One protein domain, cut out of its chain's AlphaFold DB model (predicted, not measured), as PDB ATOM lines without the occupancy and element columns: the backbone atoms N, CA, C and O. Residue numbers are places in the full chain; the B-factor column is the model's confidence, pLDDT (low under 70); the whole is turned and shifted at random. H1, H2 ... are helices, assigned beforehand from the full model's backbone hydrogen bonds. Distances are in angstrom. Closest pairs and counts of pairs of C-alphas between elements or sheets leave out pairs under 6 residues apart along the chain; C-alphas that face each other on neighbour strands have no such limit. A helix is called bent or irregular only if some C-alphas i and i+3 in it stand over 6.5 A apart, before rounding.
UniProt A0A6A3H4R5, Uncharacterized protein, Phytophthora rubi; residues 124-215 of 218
ATOM      1  N   SER A 124     172.605 200.969 241.593       80.44
ATOM      2  CA  SER A 124     172.698 199.538 241.277       80.44
ATOM      3  C   SER A 124     171.892 198.660 242.236       80.44
ATOM      4  O   SER A 124     171.190 197.746 241.808       80.44
ATOM      5  N   THR A 125     171.934 198.963 243.531       80.81
ATOM      6  CA  THR A 125     171.160 198.255 244.553       80.81
ATOM      7  C   THR A 125     169.662 198.473 244.338       80.81
ATOM      8  O   THR A 125     168.890 197.519 244.378       80.81
ATOM      9  N   GLN A 126     169.250 199.704 244.020       83.88
ATOM     10  CA  GLN A 126     167.859 200.003 243.663       83.88
ATOM     11  C   GLN A 126     167.424 199.250 242.398       83.88
ATOM     12  O   GLN A 126     166.351 198.653 242.396       83.88
ATOM     13  N   MET A 127     168.269 199.206 241.364       85.31
ATOM     14  CA  MET A 127     167.993 198.459 240.134       85.31
ATOM     15  C   MET A 127     167.791 196.963 240.408       85.31
ATOM     16  O   MET A 127     166.812 196.387 239.942       85.31
ATOM     17  N   TYR A 128     168.656 196.340 241.212       88.56
ATOM     18  CA  TYR A 128     168.517 194.929 241.580       88.56
ATOM     19  C   TYR A 128     167.182 194.646 242.284       88.56
ATOM     20  O   TYR A 128     166.461 193.720 241.906       88.56
ATOM     21  N   PHE A 129     166.808 195.471 243.267       87.38
ATOM     22  CA  PHE A 129     165.531 195.308 243.965       87.38
ATOM     23  C   PHE A 129     164.327 195.564 243.060       87.38
ATOM     24  O   PHE A 129     163.321 194.863 243.182       87.38
ATOM     25  N   LEU A 130     164.426 196.518 242.132       86.88
ATOM     26  CA  LEU A 130     163.389 196.757 241.133       86.88
ATOM     27  C   LEU A 130     163.229 195.547 240.220       86.88
ATOM     28  O   LEU A 130     162.111 195.065 240.082       86.88
ATOM     29  N   ILE A 131     164.315 195.010 239.666       88.44
ATOM     30  CA  ILE A 131     164.282 193.820 238.807       88.44
ATOM     31  C   ILE A 131     163.694 192.629 239.570       88.44
ATOM     32  O   ILE A 131     162.759 191.994 239.087       88.44
ATOM     33  N   LYS A 132     164.155 192.372 240.799       87.88
ATOM     34  CA  LYS A 132     163.610 191.309 241.655       87.88
ATOM     35  C   LYS A 132     162.109 191.492 241.904       87.88
ATOM     36  O   LYS A 132     161.349 190.530 241.805       87.88
ATOM     37  N   ARG A 133     161.667 192.722 242.187       84.38
ATOM     38  CA  ARG A 133     160.246 193.056 242.364       84.38
ATOM     39  C   ARG A 133     159.457 192.878 241.069       84.38
ATOM     40  O   ARG A 133     158.346 192.363 241.124       84.38
ATOM     41  N   PHE A 134     160.014 193.272 239.926       82.06
ATOM     42  CA  PHE A 134     159.404 193.068 238.614       82.06
ATOM     43  C   PHE A 134     159.217 191.581 238.331       82.06
ATOM     44  O   PHE A 134     158.107 191.190 237.993       82.06
ATOM     45  N   PHE A 135     160.238 190.748 238.545       81.38
ATOM     46  CA  PHE A 135     160.133 189.298 238.371       81.38
ATOM     47  C   PHE A 135     159.124 188.664 239.330       81.38
ATOM     48  O   PHE A 135     158.291 187.878 238.888       81.38
ATOM     49  N   ALA A 136     159.134 189.035 240.612       79.81
ATOM     50  CA  ALA A 136     158.167 188.524 241.586       79.81
ATOM     51  C   ALA A 136     156.721 188.907 241.219       79.81
ATOM     52  O   ALA A 136     155.820 188.072 241.283       79.81
ATOM     53  N   LEU A 137     156.505 190.149 240.774       74.38
ATOM     54  CA  LEU A 137     155.205 190.613 240.291       74.38
ATOM     55  C   LEU A 137     154.783 189.872 239.016       74.38
ATOM     56  O   LEU A 137     153.621 189.502 238.865       74.38
ATOM     57  N   TYR A 138     155.729 189.639 238.108       70.88
ATOM     58  CA  TYR A 138     155.488 188.939 236.851       70.88
ATOM     59  C   TYR A 138     155.113 187.473 237.080       70.88
ATOM     60  O   TYR A 138     154.194 186.959 236.445       70.88
ATOM     61  N   TRP A 139     155.786 186.823 238.031       70.19
ATOM     62  CA  TRP A 139     155.561 185.430 238.398       70.19
ATOM     63  C   TRP A 139     154.223 185.198 239.104       70.19
ATOM     64  O   TRP A 139     153.641 184.129 238.967       70.19
ATOM     65  N   HIS A 140     153.690 186.198 239.813       70.06
ATOM     66  CA  HIS A 140     152.380 186.105 240.466       70.06
ATOM     67  C   HIS A 140     151.200 186.299 239.487       70.06
ATOM     68  O   HIS A 140     150.042 186.069 239.834       70.06
ATOM     69  N   SER A 141     151.458 186.710 238.238       66.81
ATOM     70  CA  SER A 141     150.457 186.752 237.158       66.81
ATOM     71  C   SER A 141     150.978 186.101 235.865       66.81
ATOM     72  O   SER A 141     151.052 186.756 234.819       66.81
ATOM     73  N   PRO A 142     151.331 184.800 235.909       58.94
ATOM     74  CA  PRO A 142     152.031 184.126 234.822       58.94
ATOM     75  C   PRO A 142     151.105 183.827 233.635       58.94
ATOM     76  O   PRO A 142     151.535 183.921 232.490       58.94
ATOM     77  N   ALA A 143     149.816 183.554 233.875       63.75
ATOM     78  CA  ALA A 143     148.879 183.114 232.838       63.75
ATOM     79  C   ALA A 143     148.717 184.129 231.689       63.75
ATOM     80  O   ALA A 143     148.778 183.771 230.516       63.75
ATOM     81  N   PHE A 144     148.578 185.419 232.003       67.06
ATOM     82  CA  PHE A 144     148.342 186.454 230.991       67.06
ATOM     83  C   PHE A 144     149.581 186.764 230.140       67.06
ATOM     84  O   PHE A 144     149.480 187.087 228.955       67.06
ATOM     85  N   ASN A 145     150.764 186.669 230.740       69.50
ATOM     86  CA  ASN A 145     152.022 186.941 230.060       69.50
ATOM     87  C   ASN A 145     152.540 185.728 229.281       69.50
ATOM     88  O   ASN A 145     153.078 185.901 228.189       69.50
ATOM     89  N   LEU A 146     152.311 184.512 229.779       74.25
ATOM     90  CA  LEU A 146     152.666 183.281 229.080       74.25
ATOM     91  C   LEU A 146     151.910 183.158 227.751       74.25
ATOM     92  O   LEU A 146     152.529 182.913 226.725       74.25
ATOM     93  N   ILE A 147     150.605 183.452 227.740       79.94
ATOM     94  CA  ILE A 147     149.800 183.477 226.506       79.94
ATOM     95  C   ILE A 147     150.382 184.473 225.490       79.94
ATOM     96  O   ILE A 147     150.446 184.183 224.297       79.94
ATOM     97  N   ARG A 148     150.867 185.637 225.947       76.75
ATOM     98  CA  ARG A 148     151.517 186.622 225.065       76.75
ATOM     99  C   ARG A 148     152.811 186.085 224.462       76.75
ATOM    100  O   ARG A 148     153.033 186.316 223.278       76.75
ATOM    101  N   PHE A 149     153.635 185.388 225.245       81.69
ATOM    102  CA  PHE A 149     154.843 184.742 224.732       81.69
ATOM    103  C   PHE A 149     154.507 183.634 223.736       81.69
ATOM    104  O   PHE A 149     155.083 183.624 222.654       81.69
ATOM    105  N   SER A 150     153.530 182.778 224.037       83.81
ATOM    106  CA  SER A 150     153.109 181.701 223.137       83.81
ATOM    107  C   SER A 150     152.580 182.227 221.800       83.81
ATOM    108  O   SER A 150     152.936 181.691 220.755       83.81
ATOM    109  N   ILE A 151     151.787 183.305 221.804       83.06
ATOM    110  CA  ILE A 151     151.279 183.924 220.566       83.06
ATOM    111  C   ILE A 151     152.425 184.524 219.744       83.06
ATOM    112  O   ILE A 151     152.495 184.295 218.540       83.06
ATOM    113  N   VAL A 152     153.334 185.276 220.375       84.31
ATOM    114  CA  VAL A 152     154.481 185.875 219.668       84.31
ATOM    115  C   VAL A 152     155.400 184.789 219.109       84.31
ATOM    116  O   VAL A 152     155.863 184.909 217.980       84.31
ATOM    117  N   PHE A 153     155.613 183.710 219.861       87.81
ATOM    118  CA  PHE A 153     156.403 182.563 219.429       87.81
ATOM    119  C   PHE A 153     155.755 181.822 218.250       87.81
ATOM    120  O   PHE A 153     156.428 181.535 217.264       87.81
ATOM    121  N   GLY A 154     154.439 181.590 218.294       88.38
ATOM    122  CA  GLY A 154     153.699 180.992 217.180       88.38
ATOM    123  C   GLY A 154     153.764 181.841 215.906       88.38
ATOM    124  O   GLY A 154     154.060 181.318 214.835       88.38
ATOM    125  N   VAL A 155     153.576 183.160 216.024       85.44
ATOM    126  CA  VAL A 155     153.712 184.090 214.887       85.44
ATOM    127  C   VAL A 155     155.144 184.096 214.343       85.44
ATOM    128  O   VAL A 155     155.327 184.080 213.129       85.44
ATOM    129  N   ALA A 156     156.159 184.064 215.213       86.50
ATOM    130  CA  ALA A 156     157.558 184.014 214.795       86.50
ATOM    131  C   ALA A 156     157.881 182.747 213.987       86.50
ATOM    132  O   ALA A 156     158.575 182.838 212.977       86.50
ATOM    133  N   ILE A 157     157.342 181.588 214.383       90.12
ATOM    134  CA  ILE A 157     157.497 180.336 213.628       90.12
ATOM    135  C   ILE A 157     156.826 180.445 212.258       90.12
ATOM    136  O   ILE A 157     157.453 180.116 211.256       90.12
ATOM    137  N   ILE A 158     155.583 180.934 212.196       86.69
ATOM    138  CA  ILE A 158     154.849 181.072 210.929       86.69
ATOM    139  C   ILE A 158     155.615 181.991 209.970       86.69
ATOM    140  O   ILE A 158     155.888 181.595 208.840       86.69
ATOM    141  N   CYS A 159     156.031 183.173 210.438       84.50
ATOM    142  CA  CYS A 159     156.829 184.096 209.633       84.50
ATOM    143  C   CYS A 159     158.173 183.479 209.214       84.50
ATOM    144  O   CYS A 159     158.560 183.616 208.059       84.50
ATOM    145  N   GLY A 160     158.865 182.774 210.115       85.00
ATOM    146  CA  GLY A 160     160.137 182.108 209.822       85.00
ATOM    147  C   GLY A 160     160.018 181.019 208.752       85.00
ATOM    148  O   GLY A 160     160.827 180.971 207.829       85.00
ATOM    149  N   LEU A 161     158.975 180.189 208.824       87.56
ATOM    150  CA  LEU A 161     158.703 179.153 207.823       87.56
ATOM    151  C   LEU A 161     158.322 179.751 206.460       87.56
ATOM    152  O   LEU A 161     158.680 179.186 205.425       87.56
ATOM    153  N   SER A 162     157.657 180.912 206.437       84.62
ATOM    154  CA  SER A 162     157.365 181.621 205.185       84.62
ATOM    155  C   SER A 162     158.632 182.043 204.433       84.62
ATOM    156  O   SER A 162     158.634 181.977 203.210       84.62
ATOM    157  N   PHE A 163     159.721 182.402 205.128       81.38
ATOM    158  CA  PHE A 163     160.998 182.743 204.480       81.38
ATOM    159  C   PHE A 163     161.690 181.541 203.827       81.38
ATOM    160  O   PHE A 163     162.378 181.704 202.826       81.38
ATOM    161  N   LEU A 164     161.480 180.326 204.339       81.94
ATOM    162  CA  LEU A 164     162.063 179.112 203.750       81.94
ATOM    163  C   LEU A 164     161.416 178.720 202.415       81.94
ATOM    164  O   LEU A 164     162.005 177.960 201.654       81.94
ATOM    165  N   SER A 165     160.208 179.217 202.137       74.69
ATOM    166  CA  SER A 165     159.427 178.845 200.949       74.69
ATOM    167  C   SER A 165     159.592 179.818 199.772       74.69
ATOM    168  O   SER A 165     158.924 179.654 198.755       74.69
ATOM    169  N   VAL A 166     160.433 180.853 199.901       78.56
ATOM    170  CA  VAL A 166     160.624 181.883 198.867       78.56
ATOM    171  C   VAL A 166     161.830 181.545 197.994       78.56
ATOM    172  O   VAL A 166     162.938 181.366 198.491       78.56
ATOM    173  N   ASP A 167     161.625 181.522 196.677       78.00
ATOM    174  CA  ASP A 167     162.712 181.428 195.706       78.00
ATOM    175  C   ASP A 167     163.276 182.826 195.400       78.00
ATOM    176  O   ASP A 167     162.664 183.640 194.704       78.00
ATOM    177  N   TYR A 168     164.453 183.119 195.950       78.88
ATOM    178  CA  TYR A 168     165.124 184.417 195.826       78.88
ATOM    179  C   TYR A 168     165.858 184.613 194.493       78.88
ATOM    180  O   TYR A 168     166.408 185.689 194.258       78.88
ATOM    181  N   SER A 169     165.877 183.601 193.620       80.31
ATOM    182  CA  SER A 169     166.517 183.693 192.300       80.31
ATOM    183  C   SER A 169     165.745 184.587 191.320       80.31
ATOM    184  O   SER A 169     166.315 185.101 190.358       80.31
ATOM    185  N   THR A 170     164.453 184.818 191.578       89.06
ATOM    186  CA  THR A 170     163.559 185.619 190.732       89.06
ATOM    187  C   THR A 170     163.311 187.001 191.346       89.06
ATOM    188  O   THR A 170     163.060 187.116 192.544       89.06
ATOM    189  N   TYR A 171     163.285 188.062 190.524       84.56
ATOM    190  CA  TYR A 171     163.005 189.444 190.966       84.56
ATOM    191  C   TYR A 171     161.714 189.552 191.799       84.56
ATOM    192  O   TYR A 171     161.689 190.190 192.850       84.56
ATOM    193  N   THR A 172     160.656 188.857 191.378       85.94
ATOM    194  CA  THR A 172     159.379 188.768 192.101       85.94
ATOM    195  C   THR A 172     159.524 188.133 193.487       85.94
ATOM    196  O   THR A 172     158.909 188.604 194.442       85.94
ATOM    197  N   GLY A 173     160.360 187.099 193.623       85.50
ATOM    198  CA  GLY A 173     160.636 186.444 194.903       85.50
ATOM    199  C   GLY A 173     161.442 187.333 195.848       85.50
ATOM    200  O   GLY A 173     161.120 187.424 197.031       85.50
ATOM    201  N   LEU A 174     162.414 188.084 195.319       86.38
ATOM    202  CA  LEU A 174     163.185 189.062 196.090       86.38
ATOM    203  C   LEU A 174     162.295 190.197 196.631       86.38
ATOM    204  O   LEU A 174     162.333 190.497 197.825       86.38
ATOM    205  N   VAL A 175     161.453 190.792 195.778       88.56
ATOM    206  CA  VAL A 175     160.508 191.851 196.185       88.56
ATOM    207  C   VAL A 175     159.468 191.312 197.176       88.56
ATOM    208  O   VAL A 175     159.170 191.975 198.173       88.56
ATOM    209  N   GLY A 176     158.970 190.091 196.964       88.50
ATOM    210  CA  GLY A 176     158.069 189.408 197.898       88.50
ATOM    211  C   GLY A 176     158.708 189.145 199.266       88.50
ATOM    212  O   GLY A 176     158.082 189.389 200.297       88.50
ATOM    213  N   GLY A 177     159.978 188.730 199.293       87.50
ATOM    214  CA  GLY A 177     160.747 188.514 200.521       87.50
ATOM    215  C   GLY A 177     160.962 189.796 201.329       87.50
ATOM    216  O   GLY A 177     160.733 189.808 202.538       87.50
ATOM    217  N   VAL A 178     161.331 190.899 200.673       88.88
ATOM    218  CA  VAL A 178     161.458 192.216 201.331       88.88
ATOM    219  C   VAL A 178     160.100 192.700 201.858       88.88
ATOM    220  O   VAL A 178     160.017 193.218 202.975       88.88
ATOM    221  N   GLY A 179     159.022 192.469 201.101       88.75
ATOM    222  CA  GLY A 179     157.653 192.742 201.540       88.75
ATOM    223  C   GLY A 179     157.270 191.970 202.808       88.75
ATOM    224  O   GLY A 179     156.718 192.555 203.738       88.75
ATOM    225  N   LEU A 180     157.628 190.685 202.894       88.06
ATOM    226  CA  LEU A 180     157.390 189.852 204.078       88.06
ATOM    227  C   LEU A 180     158.097 190.394 205.331       88.06
ATOM    228  O   LEU A 180     157.463 190.473 206.384       88.06
ATOM    229  N   VAL A 181     159.358 190.833 205.219       89.31
ATOM    230  CA  VAL A 181     160.109 191.442 206.341       89.31
ATOM    231  C   VAL A 181     159.427 192.718 206.842       89.31
ATOM    232  O   VAL A 181     159.296 192.939 208.054       89.31
ATOM    233  N   LEU A 182     158.972 193.567 205.917       90.56
ATOM    234  CA  LEU A 182     158.275 194.804 206.260       90.56
ATOM    235  C   LEU A 182     156.957 194.504 206.990       90.56
ATOM    236  O   LEU A 182     156.695 195.079 208.049       90.56
ATOM    237  N   MET A 183     156.162 193.561 206.477       88.62
ATOM    238  CA  MET A 183     154.874 193.197 207.073       88.62
ATOM    239  C   MET A 183     155.025 192.553 208.456       88.62
ATOM    240  O   MET A 183     154.287 192.916 209.377       88.62
ATOM    241  N   SER A 184     156.007 191.665 208.658       87.81
ATOM    242  CA  SER A 184     156.261 191.071 209.979       87.81
ATOM    243  C   SER A 184     156.674 192.121 211.014       87.81
ATOM    244  O   SER A 184     156.225 192.084 212.162       87.81
ATOM    245  N   THR A 185     157.481 193.100 210.602       88.00
ATOM    246  CA  THR A 185     157.946 194.179 211.485       88.00
ATOM    247  C   THR A 185     156.796 195.108 211.881       88.00
ATOM    248  O   THR A 185     156.640 195.438 213.060       88.00
ATOM    249  N   LEU A 186     155.936 195.475 210.924       89.00
ATOM    250  CA  LEU A 186     154.744 196.289 211.179       89.00
ATOM    251  C   LEU A 186     153.748 195.584 212.107       89.00
ATOM    252  O   LEU A 186     153.193 196.214 213.009       89.00
ATOM    253  N   PHE A 187     153.555 194.272 211.941       84.75
ATOM    254  CA  PHE A 187     152.673 193.492 212.808       84.75
ATOM    255  C   PHE A 187     153.151 193.493 214.270       84.75
ATOM    256  O   PHE A 187     152.357 193.728 215.186       84.75
ATOM    257  N   ILE A 188     154.455 193.304 214.502       83.56
ATOM    258  CA  ILE A 188     155.049 193.356 215.848       83.56
ATOM    259  C   ILE A 188     154.911 194.762 216.453       83.56
ATOM    260  O   ILE A 188     154.543 194.891 217.626       83.56
ATOM    261  N   ALA A 189     155.145 195.813 215.659       86.31
ATOM    262  CA  ALA A 189     154.994 197.201 216.094       86.31
ATOM    263  C   ALA A 189     153.544 197.521 216.509       86.31
ATOM    264  O   ALA A 189     153.313 198.055 217.598       86.31
ATOM    265  N   MET A 190     152.562 197.116 215.699       84.56
ATOM    266  CA  MET A 190     151.137 197.313 215.988       84.56
ATOM    267  C   MET A 190     150.690 196.524 217.228       84.56
ATOM    268  O   MET A 190     150.003 197.060 218.101       84.56
ATOM    269  N   ALA A 191     151.140 195.273 217.372       79.31
ATOM    270  CA  ALA A 191     150.867 194.456 218.556       79.31
ATOM    271  C   ALA A 191     151.473 195.058 219.840       79.31
ATOM    272  O   ALA A 191     150.889 194.930 220.922       79.31
ATOM    273  N   GLY A 192     152.628 195.723 219.740       77.00
ATOM    274  CA  GLY A 192     153.220 196.507 220.826       77.00
ATOM    275  C   GLY A 192     152.381 197.736 221.189       77.00
ATOM    276  O   GLY A 192     152.043 197.930 222.358       77.00
ATOM    277  N   PHE A 193     151.976 198.516 220.186       79.19
ATOM    278  CA  PHE A 193     151.209 199.755 220.351       79.19
ATOM    279  C   PHE A 193     149.799 199.532 220.933       79.19
ATOM    280  O   PHE A 193     149.365 200.234 221.854       79.19
ATOM    281  N   MET A 194     149.102 198.484 220.488       70.25
ATOM    282  CA  MET A 194     147.777 198.105 221.002       70.25
ATOM    283  C   MET A 194     147.813 197.773 222.509       70.25
ATOM    284  O   MET A 194     146.851 198.023 223.242       70.25
ATOM    285  N   ARG A 195     148.938 197.238 223.010       63.38
ATOM    286  CA  ARG A 195     149.120 196.904 224.438       63.38
ATOM    287  C   ARG A 195     149.283 198.141 225.317       63.38
ATOM    288  O   ARG A 195     148.848 198.105 226.469       63.38
ATOM    289  N   THR A 196     149.883 199.212 224.802       62.81
ATOM    290  CA  THR A 196     149.970 200.498 225.509       62.81
ATOM    291  C   THR A 196     148.623 201.205 225.567       62.81
ATOM    292  O   THR A 196     148.255 201.696 226.631       62.81
ATOM    293  N   LEU A 197     147.838 201.164 224.487       60.38
ATOM    294  CA  LEU A 197     146.502 201.767 224.459       60.38
ATOM    295  C   LEU A 197     145.522 201.058 225.407       60.38
ATOM    296  O   LEU A 197     144.822 201.708 226.181       60.38
ATOM    297  N   ASN A 198     145.537 199.722 225.454       56.78
ATOM    298  CA  ASN A 198     144.667 198.955 226.357       56.78
ATOM    299  C   ASN A 198     145.063 199.024 227.845       56.78
ATOM    300  O   ASN A 198     144.301 198.575 228.704       56.78
ATOM    301  N   LYS A 199     146.222 199.608 228.186       54.03
ATOM    302  CA  LYS A 199     146.619 199.862 229.583       54.03
ATOM    303  C   LYS A 199     145.820 201.012 230.226       54.03
ATOM    304  O   LYS A 199     145.889 201.189 231.438       54.03
ATOM    305  N   HIS A 200     145.003 201.727 229.449       51.34
ATOM    306  CA  HIS A 200     144.061 202.739 229.934       51.34
ATOM    307  C   HIS A 200     142.717 202.186 230.433       51.34
ATOM    308  O   HIS A 200     141.796 202.967 230.659       51.34
ATOM    309  N   ARG A 201     142.565 200.876 230.683       52.56
ATOM    310  CA  ARG A 201     141.504 200.433 231.602       52.56
ATOM    311  C   ARG A 201     141.981 200.678 233.032       52.56
ATOM    312  O   ARG A 201     142.902 199.990 233.477       52.56
ATOM    313  N   PRO A 202     141.413 201.662 233.750       50.00
ATOM    314  CA  PRO A 202     141.917 202.045 235.053       50.00
ATOM    315  C   PRO A 202     141.817 200.861 236.013       50.00
ATOM    316  O   PRO A 202     140.726 200.400 236.335       50.00
ATOM    317  N   ILE A 203     142.964 200.418 236.528       55.72
ATOM    318  CA  ILE A 203     143.091 199.489 237.666       55.72
ATOM    319  C   ILE A 203     142.222 199.941 238.865       55.72
ATOM    320  O   ILE A 203     141.818 199.123 239.689       55.72
ATOM    321  N   TYR A 204     141.846 201.224 238.916       51.59
ATOM    322  CA  TYR A 204     140.905 201.792 239.879       51.59
ATOM    323  C   TYR A 204     139.519 201.124 239.889       51.59
ATOM    324  O   TYR A 204     138.914 201.058 240.955       51.59
ATOM    325  N   SER A 205     139.009 200.582 238.772       53.19
ATOM    326  CA  SER A 205     137.697 199.904 238.779       53.19
ATOM    327  C   SER A 205     137.741 198.543 239.483       53.19
ATOM    328  O   SER A 205     136.806 198.184 240.195       53.19
ATOM    329  N   GLN A 206     138.860 197.826 239.358       51.84
ATOM    330  CA  GLN A 206     139.090 196.546 240.033       51.84
ATOM    331  C   GLN A 206     139.371 196.744 241.529       51.84
ATOM    332  O   GLN A 206     138.838 196.011 242.359       51.84
ATOM    333  N   LEU A 207     140.126 197.789 241.902       52.62
ATOM    334  CA  LEU A 207     140.325 198.135 243.315       52.62
ATOM    335  C   LEU A 207     139.023 198.570 244.004       52.62
ATOM    336  O   LEU A 207     138.813 198.219 245.162       52.62
ATOM    337  N   ARG A 208     138.135 199.293 243.306       52.56
ATOM    338  CA  ARG A 208     136.852 199.755 243.862       52.56
ATOM    339  C   ARG A 208     135.871 198.608 244.119       52.56
ATOM    340  O   ARG A 208     135.178 198.633 245.128       52.56
ATOM    341  N   LEU A 209     135.851 197.588 243.255       56.72
ATOM    342  CA  LEU A 209     135.042 196.379 243.459       56.72
ATOM    343  C   LEU A 209     135.562 195.525 244.621       56.72
ATOM    344  O   LEU A 209     134.772 195.069 245.441       56.72
ATOM    345  N   ILE A 210     136.883 195.365 244.739       55.41
ATOM    346  CA  ILE A 210     137.497 194.607 245.841       55.41
ATOM    347  C   ILE A 210     137.336 195.340 247.180       55.41
ATOM    348  O   ILE A 210     137.134 194.694 248.206       55.41
ATOM    349  N   LEU A 211     137.393 196.677 247.187       53.19
ATOM    350  CA  LEU A 211     137.086 197.472 248.377       53.19
ATOM    351  C   LEU A 211     135.606 197.340 248.759       53.19
ATOM    352  O   LEU A 211     135.341 196.984 249.898       53.19
ATOM    353  N   ASN A 212     134.660 197.520 247.831       51.38
ATOM    354  CA  ASN A 212     133.227 197.417 248.144       51.38
ATOM    355  C   ASN A 212     132.799 196.024 248.633       51.38
ATOM    356  O   ASN A 212     131.973 195.934 249.533       51.38
ATOM    357  N   LEU A 213     133.378 194.943 248.101       47.56
ATOM    358  CA  LEU A 213     133.069 193.583 248.565       47.56
ATOM    359  C   LEU A 213     133.600 193.298 249.978       47.56
ATOM    360  O   LEU A 213     132.983 192.551 250.721       47.56
ATOM    361  N   LYS A 214     134.712 193.917 250.395       45.56
ATOM    362  CA  LYS A 214     135.345 193.636 251.698       45.56
ATOM    363  C   LYS A 214     134.698 194.352 252.892       45.56
ATOM    364  O   LYS A 214     135.121 194.115 254.024       45.56
ATOM    365  N   TRP A 215     133.741 195.242 252.628       47.09
ATOM    366  CA  TRP A 215     132.994 196.014 253.629       47.09
ATOM    367  C   TRP A 215     131.520 195.603 253.733       47.09
ATOM    368  O   TRP A 215     130.825 196.128 254.587       47.09
TER     369      TRP A 215
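What this domain is: This is residues 124 to 215 of the 218 residues of an uncharacterized protein of Phytophthora rubi (UniProt A0A6A3H4R5). This is a long, loose helical hairpin, H2 and H3 running side by side in opposite ways and coming nearest to each other toward their connected end, with one more helix before it, H1, and one after it, H4, at the two ends of the printed part. At the open end of the hairpin H1 sticks out crosswise from H2 as an arm, and beyond the end of H3 the short helix H4 carries the length further as a tail. The printed part has 92 residues with four named helices, in the order H1, H2, H3, H4, and no named strand, and its class is all helix. The whole is extended, with a radius of gyration of the C-alphas of 20.7 A and spans of 70 by 34 by 20 A.

Where its parts are: Find C-alpha 124 at (172.698, 199.538, 241.277); from there H1 runs through residues 124 to 139, 22.4 A from first to last C-alpha. Next look at Pro 142, where H2 begins; it holds residues 142 to 164 and is 33.0 A long. C-alpha 171 at (163.005, 189.444, 190.966) begins H3, residues 171 to 200, the longest helix at 45.3 A. H3 is neither bent nor irregular, but only just: C-alphas 197 and 200 are 6.1 A apart. H4, residues 204 to 213, ends at C-alpha 213 at (133.069, 193.583, 248.565).

How they stand to each other: Start at H1, which is close to H2 but not clearly touching it; their closest C-alphas, those of Tyr 138 and Asn 145, are 7.9 A apart. Their lines stand about perpendicular, at 89 degrees. Go on to H2 and H3, a helical hairpin with a shallow tilt of 11 degrees, opposite ways. They only just touch, with 3 pairs of C-alphas within 8 A, the closest being those of Phe 163 and Gly 177 at 7.0 A. H2 touches H3 with residues 159 to 163 alone, and H3 touches H2 with residues 177 to 184 alone. H4 is apart from H1, H2 and H3, and H1 is apart from H3. In H1 and H4 every O i to N i+4 pair is within hydrogen-bond range; in H2 it is 17 of 19 and in H3 23 of 26.

The domain as a whole: Look for the two C-alphas farthest apart at Ser 169 and Trp 215, 71.0 A. Residues 124 to 151 and 192 to 215 stand free. The printed part has no cut; the links H1 to H2 and H3 to H4 are tight, the link H2 to H3 is short, and no link is long. The mean pLDDT of the printed part is 75.6, and you will find values under 70 at residues 141 to 145 and 195 to 215.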